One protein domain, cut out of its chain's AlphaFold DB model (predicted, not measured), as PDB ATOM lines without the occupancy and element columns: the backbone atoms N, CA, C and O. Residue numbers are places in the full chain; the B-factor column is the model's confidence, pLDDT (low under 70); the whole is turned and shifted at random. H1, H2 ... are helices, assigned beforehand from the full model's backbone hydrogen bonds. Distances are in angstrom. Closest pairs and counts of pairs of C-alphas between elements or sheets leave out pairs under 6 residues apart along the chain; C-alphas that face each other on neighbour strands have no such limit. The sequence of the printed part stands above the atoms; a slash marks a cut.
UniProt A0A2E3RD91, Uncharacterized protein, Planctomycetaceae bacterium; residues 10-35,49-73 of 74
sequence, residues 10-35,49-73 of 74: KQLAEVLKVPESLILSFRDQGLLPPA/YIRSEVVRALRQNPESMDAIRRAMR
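This is residues 10 to 35 and 49 to 73 of the 74 residues of an uncharacterized protein of Planctomycetaceae bacterium (UniProt A0A2E3RD91). Two helices, H3 and H4, meet near their ends as a V, and a short helix, H1, lies at the open side of the V, near where H3 begins. H2 lies off the plane of the V, running beside H4 in the opposite direction and meeting H1 at a corner. The printed part has 51 residues, with four named helices in the order H1, H2, H3, H4 and no named strand; the class is all helix. It is compact, with a radius of gyration of the C-alphas of 9.7 A, and rounded, spanning 29 by 22 by 19 A.

H3, residues 51 to 60, and H4, residues 62 to 71, touch only at the corner by their link, and only just, with 3 pairs of C-alphas within 8 A. Their closest C-alphas, those of Leu 58 and Ser 64, are 5.7 A apart, at a steep tilt of 63 degrees, opposite ways. H2, residues 20 to 28, only just touches H4, with 3 pairs of C-alphas within 8 A; the closest, those of Phe 26 and Ser 64, are 7.5 A apart, at a shallow tilt of 19 degrees, opposite ways. H1, residues 10 to 16, touches H2, about perpendicular at 80 degrees, with the C-alphas of Ala 13 and Glu 20 closest at 5.0 A. H1 and H3 are close but not clearly touching, the C-alphas of Leu 12 and Arg 51 being closest at 6.7 A. H1 and H4 are apart, as are H2 and H3. In H1, H2, H3 and H4 every O i to N i+4 pair is within hydrogen-bond range.

H3 is 14.4 A from first to last C-alpha, beginning at C-alpha 51 (22.830, 68.906, 82.249). H4 is 14.3 A, ending at C-alpha 71 (37.711, 78.377, 84.811). H2 is 12.4 A, and H1 is 9.9 A from C-alpha 10 (24.870, 79.173, 76.498).

The C-alphas farthest apart, those of Ala 35 and Arg 73, are 28.6 A apart. Residues 36 to 48 are not printed, in the link from H2 to H3; C-alphas 35 and 49 are 4.7 A apart across this cut. The links H1 to H2 and H3 to H4 are tight. The mean pLDDT of the printed part is 90.3, and no printed residue is under 70.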
ATOM      1  N   LYS A  10      24.913  77.992  75.631       92.06
ATOM      2  CA  LYS A  10      24.870  79.173  76.498       92.06
ATOM      3  C   LYS A  10      24.185  78.884  77.834       92.06
ATOM      4  O   LYS A  10      24.765  79.129  78.887       92.06
ATOM      5  N   GLN A  11      22.989  78.297  77.799       93.69
ATOM      6  CA  GLN A  11      22.234  77.975  79.015       93.69
ATOM      7  C   GLN A  11      22.968  76.952  79.887       93.69
ATOM      8  O   GLN A  11      22.980  77.057  81.112       93.69
ATOM      9  N   LEU A  12      23.599  75.956  79.265       92.94
ATOM     10  CA  LEU A  12      24.403  74.963  79.963       92.94
ATOM     11  C   LEU A  12      25.592  75.619  80.674       92.94
ATOM     12  O   LEU A  12      25.848  75.309  81.836       92.94
ATOM     13  N   ALA A  13      26.284  76.541  80.005       93.19
ATOM     14  CA  ALA A  13      27.392  77.296  80.580       93.19
ATOM     15  C   ALA A  13      26.947  78.120  81.802       93.19
ATOM     16  O   ALA A  13      27.579  78.046  82.857       93.19
ATOM     17  N   GLU A  14      25.806  78.811  81.706       94.19
ATOM     18  CA  GLU A  14      25.211  79.570  82.816       94.19
ATOM     19  C   GLU A  14      24.857  78.667  84.008       94.19
ATOM     20  O   GLU A  14      25.212  78.961  85.152       94.19
ATOM     21  N   VAL A  15      24.210  77.526  83.750       92.19
ATOM     22  CA  VAL A  15      23.813  76.559  84.788       92.19
ATOM     23  C   VAL A  15      25.024  75.912  85.463       92.19
ATOM     24  O   VAL A  15      25.000  75.649  86.670       92.19
ATOM     25  N   LEU A  16      26.084  75.642  84.701       89.81
ATOM     26  CA  LEU A  16      27.338  75.095  85.215       89.81
ATOM     27  C   LEU A  16      28.265  76.170  85.797       89.81
ATOM     28  O   LEU A  16      29.263  75.808  86.419       89.81
ATOM     29  N   LYS A  17      27.917  77.455  85.658       91.56
ATOM     30  CA  LYS A  17      28.724  78.610  86.080       91.56
ATOM     31  C   LYS A  17      30.140  78.573  85.503       91.56
ATOM     32  O   LYS A  17      31.120  78.784  86.214       91.56
ATOM     33  N   VAL A  18      30.238  78.280  84.211       91.88
ATOM     34  CA  VAL A  18      31.501  78.254  83.464       91.88
ATOM     35  C   VAL A  18      31.391  79.107  82.202       91.88
ATOM     36  O   VAL A  18      30.281  79.367  81.738       91.88
ATOM     37  N   PRO A  19      32.518  79.534  81.609       93.38
ATOM     38  CA  PRO A  19      32.506  80.224  80.327       93.38
ATOM     39  C   PRO A  19      31.891  79.364  79.216       93.38
ATOM     40  O   PRO A  19      32.182  78.172  79.108       93.38
ATOM     41  N   GLU A  20      31.099  79.978  78.336       92.69
ATOM     42  CA  GLU A  20      30.511  79.294  77.175       92.69
ATOM     43  C   GLU A  20      31.583  78.712  76.240       92.69
ATOM     44  O   GLU A  20      31.436  77.598  75.738       92.69
ATOM     45  N   SER A  21      32.713  79.410  76.088       93.19
ATOM     46  CA  SER A  21      33.869  78.942  75.312       93.19
ATOM     47  C   SER A  21      34.431  77.608  75.808       93.19
ATOM     48  O   SER A  21      34.926  76.809  75.012       93.19
ATOM     49  N   LEU A  22      34.323  77.330  77.111       92.38
ATOM     50  CA  LEU A  22      34.758  76.062  77.684       92.38
ATOM     51  C   LEU A  22      33.822  74.916  77.276       92.38
ATOM     52  O   LEU A  22      34.290  73.839  76.916       92.38
ATOM     53  N   ILE A  23      32.508  75.159  77.274       92.62
ATOM     54  CA  ILE A  23      31.514  74.183  76.806       92.62
ATOM     55  C   ILE A  23      31.702  73.900  75.311       92.62
ATOM     56  O   ILE A  23      31.708  72.737  74.912       92.62
ATOM     57  N   LEU A  24      31.933  74.936  74.495       92.12
ATOM     58  CA  LEU A  24      32.269  74.777  73.074       92.12
ATOM     59  C   LEU A  24      33.533  73.930  72.884       92.12
ATOM     60  O   LEU A  24      33.520  72.988  72.101       92.12
ATOM     61  N   SER A  25      34.578  74.184  73.675       92.50
ATOM     62  CA  SER A  25      35.816  73.395  73.619       92.50
ATOM     63  C   SER A  25      35.572  71.914  73.922       92.50
ATOM     64  O   SER A  25      36.090  71.049  73.223       92.50
ATOM     65  N   PHE A  26      34.763  71.595  74.940       92.06
ATOM     66  CA  PHE A  26      34.415  70.206  75.254       92.06
ATOM     67  C   PHE A  26      33.567  69.552  74.164       92.06
ATOM     68  O   PHE A  26      33.754  68.371  73.870       92.06
ATOM     69  N   ARG A  27      32.650  70.303  73.544       89.94
ATOM     70  CA  ARG A  27      31.880  69.830  72.390       89.94
ATOM     71  C   ARG A  27      32.801  69.489  71.224       89.94
ATOM     72  O   ARG A  27      32.674  68.404  70.670       89.94
ATOM     73  N   ASP A  28      33.708  70.392  70.869       89.81
ATOM     74  CA  ASP A  28      34.602  70.221  69.719       89.81
ATOM     75  C   ASP A  28      35.603  69.068  69.948       89.81
ATOM     76  O   ASP A  28      36.052  68.433  68.999       89.81
ATOM     77  N   GLN A  29      35.882  68.728  71.212       89.75
ATOM     78  CA  GLN A  29      36.626  67.528  71.621       89.75
ATOM     79  C   GLN A  29      35.774  66.242  71.647       89.75
ATOM     80  O   GLN A  29      36.294  65.171  71.950       89.75
ATOM     81  N   GLY A  30      34.468  66.322  71.373       89.31
ATOM     82  CA  GLY A  30      33.554  65.176  71.402       89.31
ATOM     83  C   GLY A  30      33.200  64.678  72.809       89.31
ATOM     84  O   GLY A  30      32.730  63.555  72.963       89.31
ATOM     85  N   LEU A  31      33.416  65.495  73.845       90.12
ATOM     86  CA  LEU A  31      33.225  65.109  75.250       90.12
ATOM     87  C   LEU A  31      31.795  65.329  75.760       90.12
ATOM     88  O   LEU A  31      31.448  64.857  76.843       90.12
ATOM     89  N   LEU A  32      30.975  66.078  75.017       90.06
ATOM     90  CA  LEU A  32      29.610  66.421  75.413       90.06
ATOM     91  C   LEU A  32      28.586  65.585  74.634       90.06
ATOM     92  O   LEU A  32      28.460  65.782  73.423       90.06
ATOM     93  N   PRO A  33      27.818  64.704  75.301       87.81
ATOM     94  CA  PRO A  33      26.752  63.964  74.640       87.81
ATOM     95  C   PRO A  33      25.588  64.915  74.300       87.81
ATOM     96  O   PRO A  33      25.076  65.582  75.207       87.81
ATOM     97  N   PRO A  34      25.155  65.013  73.029       84.25
ATOM     98  CA  PRO A  34      23.953  65.760  72.681       84.25
ATOM     99  C   PRO A  34      22.715  65.066  73.263       84.25
ATOM    100  O   PRO A  34      22.668  63.843  73.388       84.25
ATOM    101  N   ALA A  35      21.696  65.849  73.604       84.50
ATOM    102  CA  ALA A  35      20.430  65.342  74.111       84.50
ATOM    103  C   ALA A  35      19.748  64.483  73.034       84.50
ATOM    104  O   ALA A  35      19.253  65.011  72.041       84.50
ATOM    105  N   TYR A  49      21.682  69.979  75.150       91.06
ATOM    106  CA  TYR A  49      22.368  69.156  76.129       91.06
ATOM    107  C   TYR A  49      21.508  68.926  77.361       91.06
ATOM    108  O   TYR A  49      20.857  69.844  77.859       91.06
ATOM    109  N   ILE A  50      21.558  67.711  77.897       92.00
ATOM    110  CA  ILE A  50      21.020  67.423  79.224       92.00
ATOM    111  C   ILE A  50      22.126  67.659  80.245       92.00
ATOM    112  O   ILE A  50      23.214  67.085  80.159       92.00
ATOM    113  N   ARG A  51      21.849  68.511  81.235       91.44
ATOM    114  CA  ARG A  51      22.830  68.906  82.249       91.44
ATOM    115  C   ARG A  51      23.430  67.694  82.967       91.44
ATOM    116  O   ARG A  51      24.649  67.625  83.104       91.44
ATOM    117  N   SER A  52      22.609  66.759  83.442       91.06
ATOM    118  CA  SER A  52      23.100  65.571  84.151       91.06
ATOM    119  C   SER A  52      23.983  64.669  83.284       91.06
ATOM    120  O   SER A  52      25.008  64.191  83.773       91.06
ATOM    121  N   GLU A  53      23.647  64.485  82.004       91.12
ATOM    122  CA  GLU A  53      24.449  63.702  81.056       91.12
ATOM    123  C   GLU A  53      25.802  64.358  80.791       91.12
ATOM    124  O   GLU A  53      26.838  63.698  80.883       91.12
ATOM    125  N   VAL A  54      25.810  65.675  80.572       91.44
ATOM    126  CA  VAL A  54      27.045  66.449  80.429       91.44
ATOM    127  C   VAL A  54      27.910  66.338  81.680       91.44
ATOM    128  O   VAL A  54      29.091  66.018  81.587       91.44
ATOM    129  N   VAL A  55      27.342  66.553  82.869       91.06
ATOM    130  CA  VAL A  55      28.102  66.456  84.126       91.06
ATOM    131  C   VAL A  55      28.666  65.049  84.317       91.06
ATOM    132  O   VAL A  55      29.794  64.904  84.788       91.06
ATOM    133  N   ARG A  56      27.916  64.008  83.946       91.44
ATOM    134  CA  ARG A  56      28.391  62.623  83.989       91.44
ATOM    135  C   ARG A  56      29.575  62.409  83.043       91.44
ATOM    136  O   ARG A  56      30.579  61.862  83.492       91.44
ATOM    137  N   ALA A  57      29.481  62.867  81.798       90.81
ATOM    138  CA  ALA A  57      30.546  62.735  80.803       90.81
ATOM    139  C   ALA A  57      31.815  63.510  81.202       90.81
ATOM    140  O   ALA A  57      32.925  62.980  81.141       90.81
ATOM    141  N   LEU A  58      31.655  64.736  81.711       90.44
ATOM    142  CA  LEU A  58      32.774  65.545  82.196       90.44
ATOM    143  C   LEU A  58      33.440  64.902  83.415       90.44
ATOM    144  O   LEU A  58      34.659  64.866  83.490       90.44
ATOM    145  N   ARG A  59      32.674  64.315  84.345       90.06
ATOM    146  CA  ARG A  59      33.241  63.594  85.500       90.06
ATOM    147  C   ARG A  59      34.038  62.348  85.118       90.06
ATOM    148  O   ARG A  59      34.912  61.956  85.885       90.06
ATOM    149  N   GLN A  60      33.738  61.728  83.980       91.25
ATOM    150  CA  GLN A  60      34.509  60.595  83.459       91.25
ATOM    151  C   GLN A  60      35.855  61.031  82.860       91.25
ATOM    152  O   GLN A  60      36.734  60.190  82.698       91.25
ATOM    153  N   ASN A  61      36.036  62.329  82.593       88.88
ATOM    154  CA  ASN A  61      37.250  62.904  82.028       88.88
ATOM    155  C   ASN A  61      37.932  63.836  83.052       88.88
ATOM    156  O   ASN A  61      37.517  64.988  83.225       88.88
ATOM    157  N   PRO A  62      38.986  63.378  83.754       88.38
ATOM    158  CA  PRO A  62      39.637  64.173  84.799       88.38
ATOM    159  C   PRO A  62      40.182  65.512  84.276       88.38
ATOM    160  O   PRO A  62      40.067  66.527  84.963       88.38
ATOM    161  N   GLU A  63      40.671  65.548  83.035       89.44
ATOM    162  CA  GLU A  63      41.166  66.766  82.382       89.44
ATOM    163  C   GLU A  63      40.070  67.826  82.201       89.44
ATOM    164  O   GLU A  63      40.294  69.012  82.459       89.44
ATOM    165  N   SER A  64      38.855  67.410  81.832       89.69
ATOM    166  CA  SER A  64      37.708  68.311  81.684       89.69
ATOM    167  C   SER A  64      37.286  68.901  83.027       89.69
ATOM    168  O   SER A  64      37.010  70.096  83.132       89.69
ATOM    169  N   MET A  65      37.302  68.085  84.086       89.75
ATOM    170  CA  MET A  65      37.045  68.556  85.449       89.75
ATOM    171  C   MET A  65      38.099  69.564  85.915       89.75
ATOM    172  O   MET A  65      37.749  70.561  86.549       89.75
ATOM    173  N   ASP A  66      39.374  69.350  85.590       90.94
ATOM    174  CA  ASP A  66      40.436  70.306  85.908       90.94
ATOM    175  C   ASP A  66      40.319  71.609  85.114       90.94
ATOM    176  O   ASP A  66      40.598  72.680  85.658       90.94
ATOM    177  N   ALA A  67      39.868  71.554  83.862       88.56
ATOM    178  CA  ALA A  67      39.586  72.750  83.075       88.56
ATOM    179  C   ALA A  67      38.422  73.567  83.673       88.56
ATOM    180  O   ALA A  67      38.548  74.781  83.831       88.56
ATOM    181  N   ILE A  68      37.342  72.912  84.120       89.00
ATOM    182  CA  ILE A  68      36.225  73.561  84.835       89.00
ATOM    183  C   ILE A  68      36.702  74.201  86.144       89.00
ATOM    184  O   ILE A  68      36.389  75.356  86.424       89.00
ATOM    185  N   ARG A  69      37.503  73.479  86.939       89.62
ATOM    186  CA  ARG A  69      38.079  74.013  88.188       89.62
ATOM    187  C   ARG A  69      38.938  75.247  87.942       89.62
ATOM    188  O   ARG A  69      38.886  76.176  88.742       89.62
ATOM    189  N   ARG A  70      39.735  75.253  86.869       88.31
ATOM    190  CA  ARG A  70      40.545  76.415  86.479       88.31
ATOM    191  C   ARG A  70      39.670  77.590  86.060       88.31
ATOM    192  O   ARG A  70      39.924  78.698  86.515       88.31
ATOM    193  N   ALA A  71      38.628  77.340  85.271       86.06
ATOM    194  CA  ALA A  71      37.711  78.377  84.811       86.06
ATOM    195  C   ALA A  71      36.919  79.039  85.953       86.06
ATOM    196  O   ALA A  71      36.679  80.234  85.898       86.06
ATOM    197  N   MET A  72      36.561  78.296  87.006       83.00
ATOM    198  CA  MET A  72      35.851  78.847  88.176       83.00
ATOM    199  C   MET A  72      36.743  79.627  89.158       83.00
ATOM    200  O   MET A  72      36.227  80.218  90.102       83.00
ATOM    201  N   ARG A  73      38.073  79.564  89.015       83.31
ATOM    202  CA  ARG A  73      39.024  80.290  89.881       83.31
ATOM    203  C   ARG A  73      39.398  81.676  89.346       83.31
ATOM    204  O   ARG A  73      40.140  82.378  90.029       83.31
TER     205      ARG A  73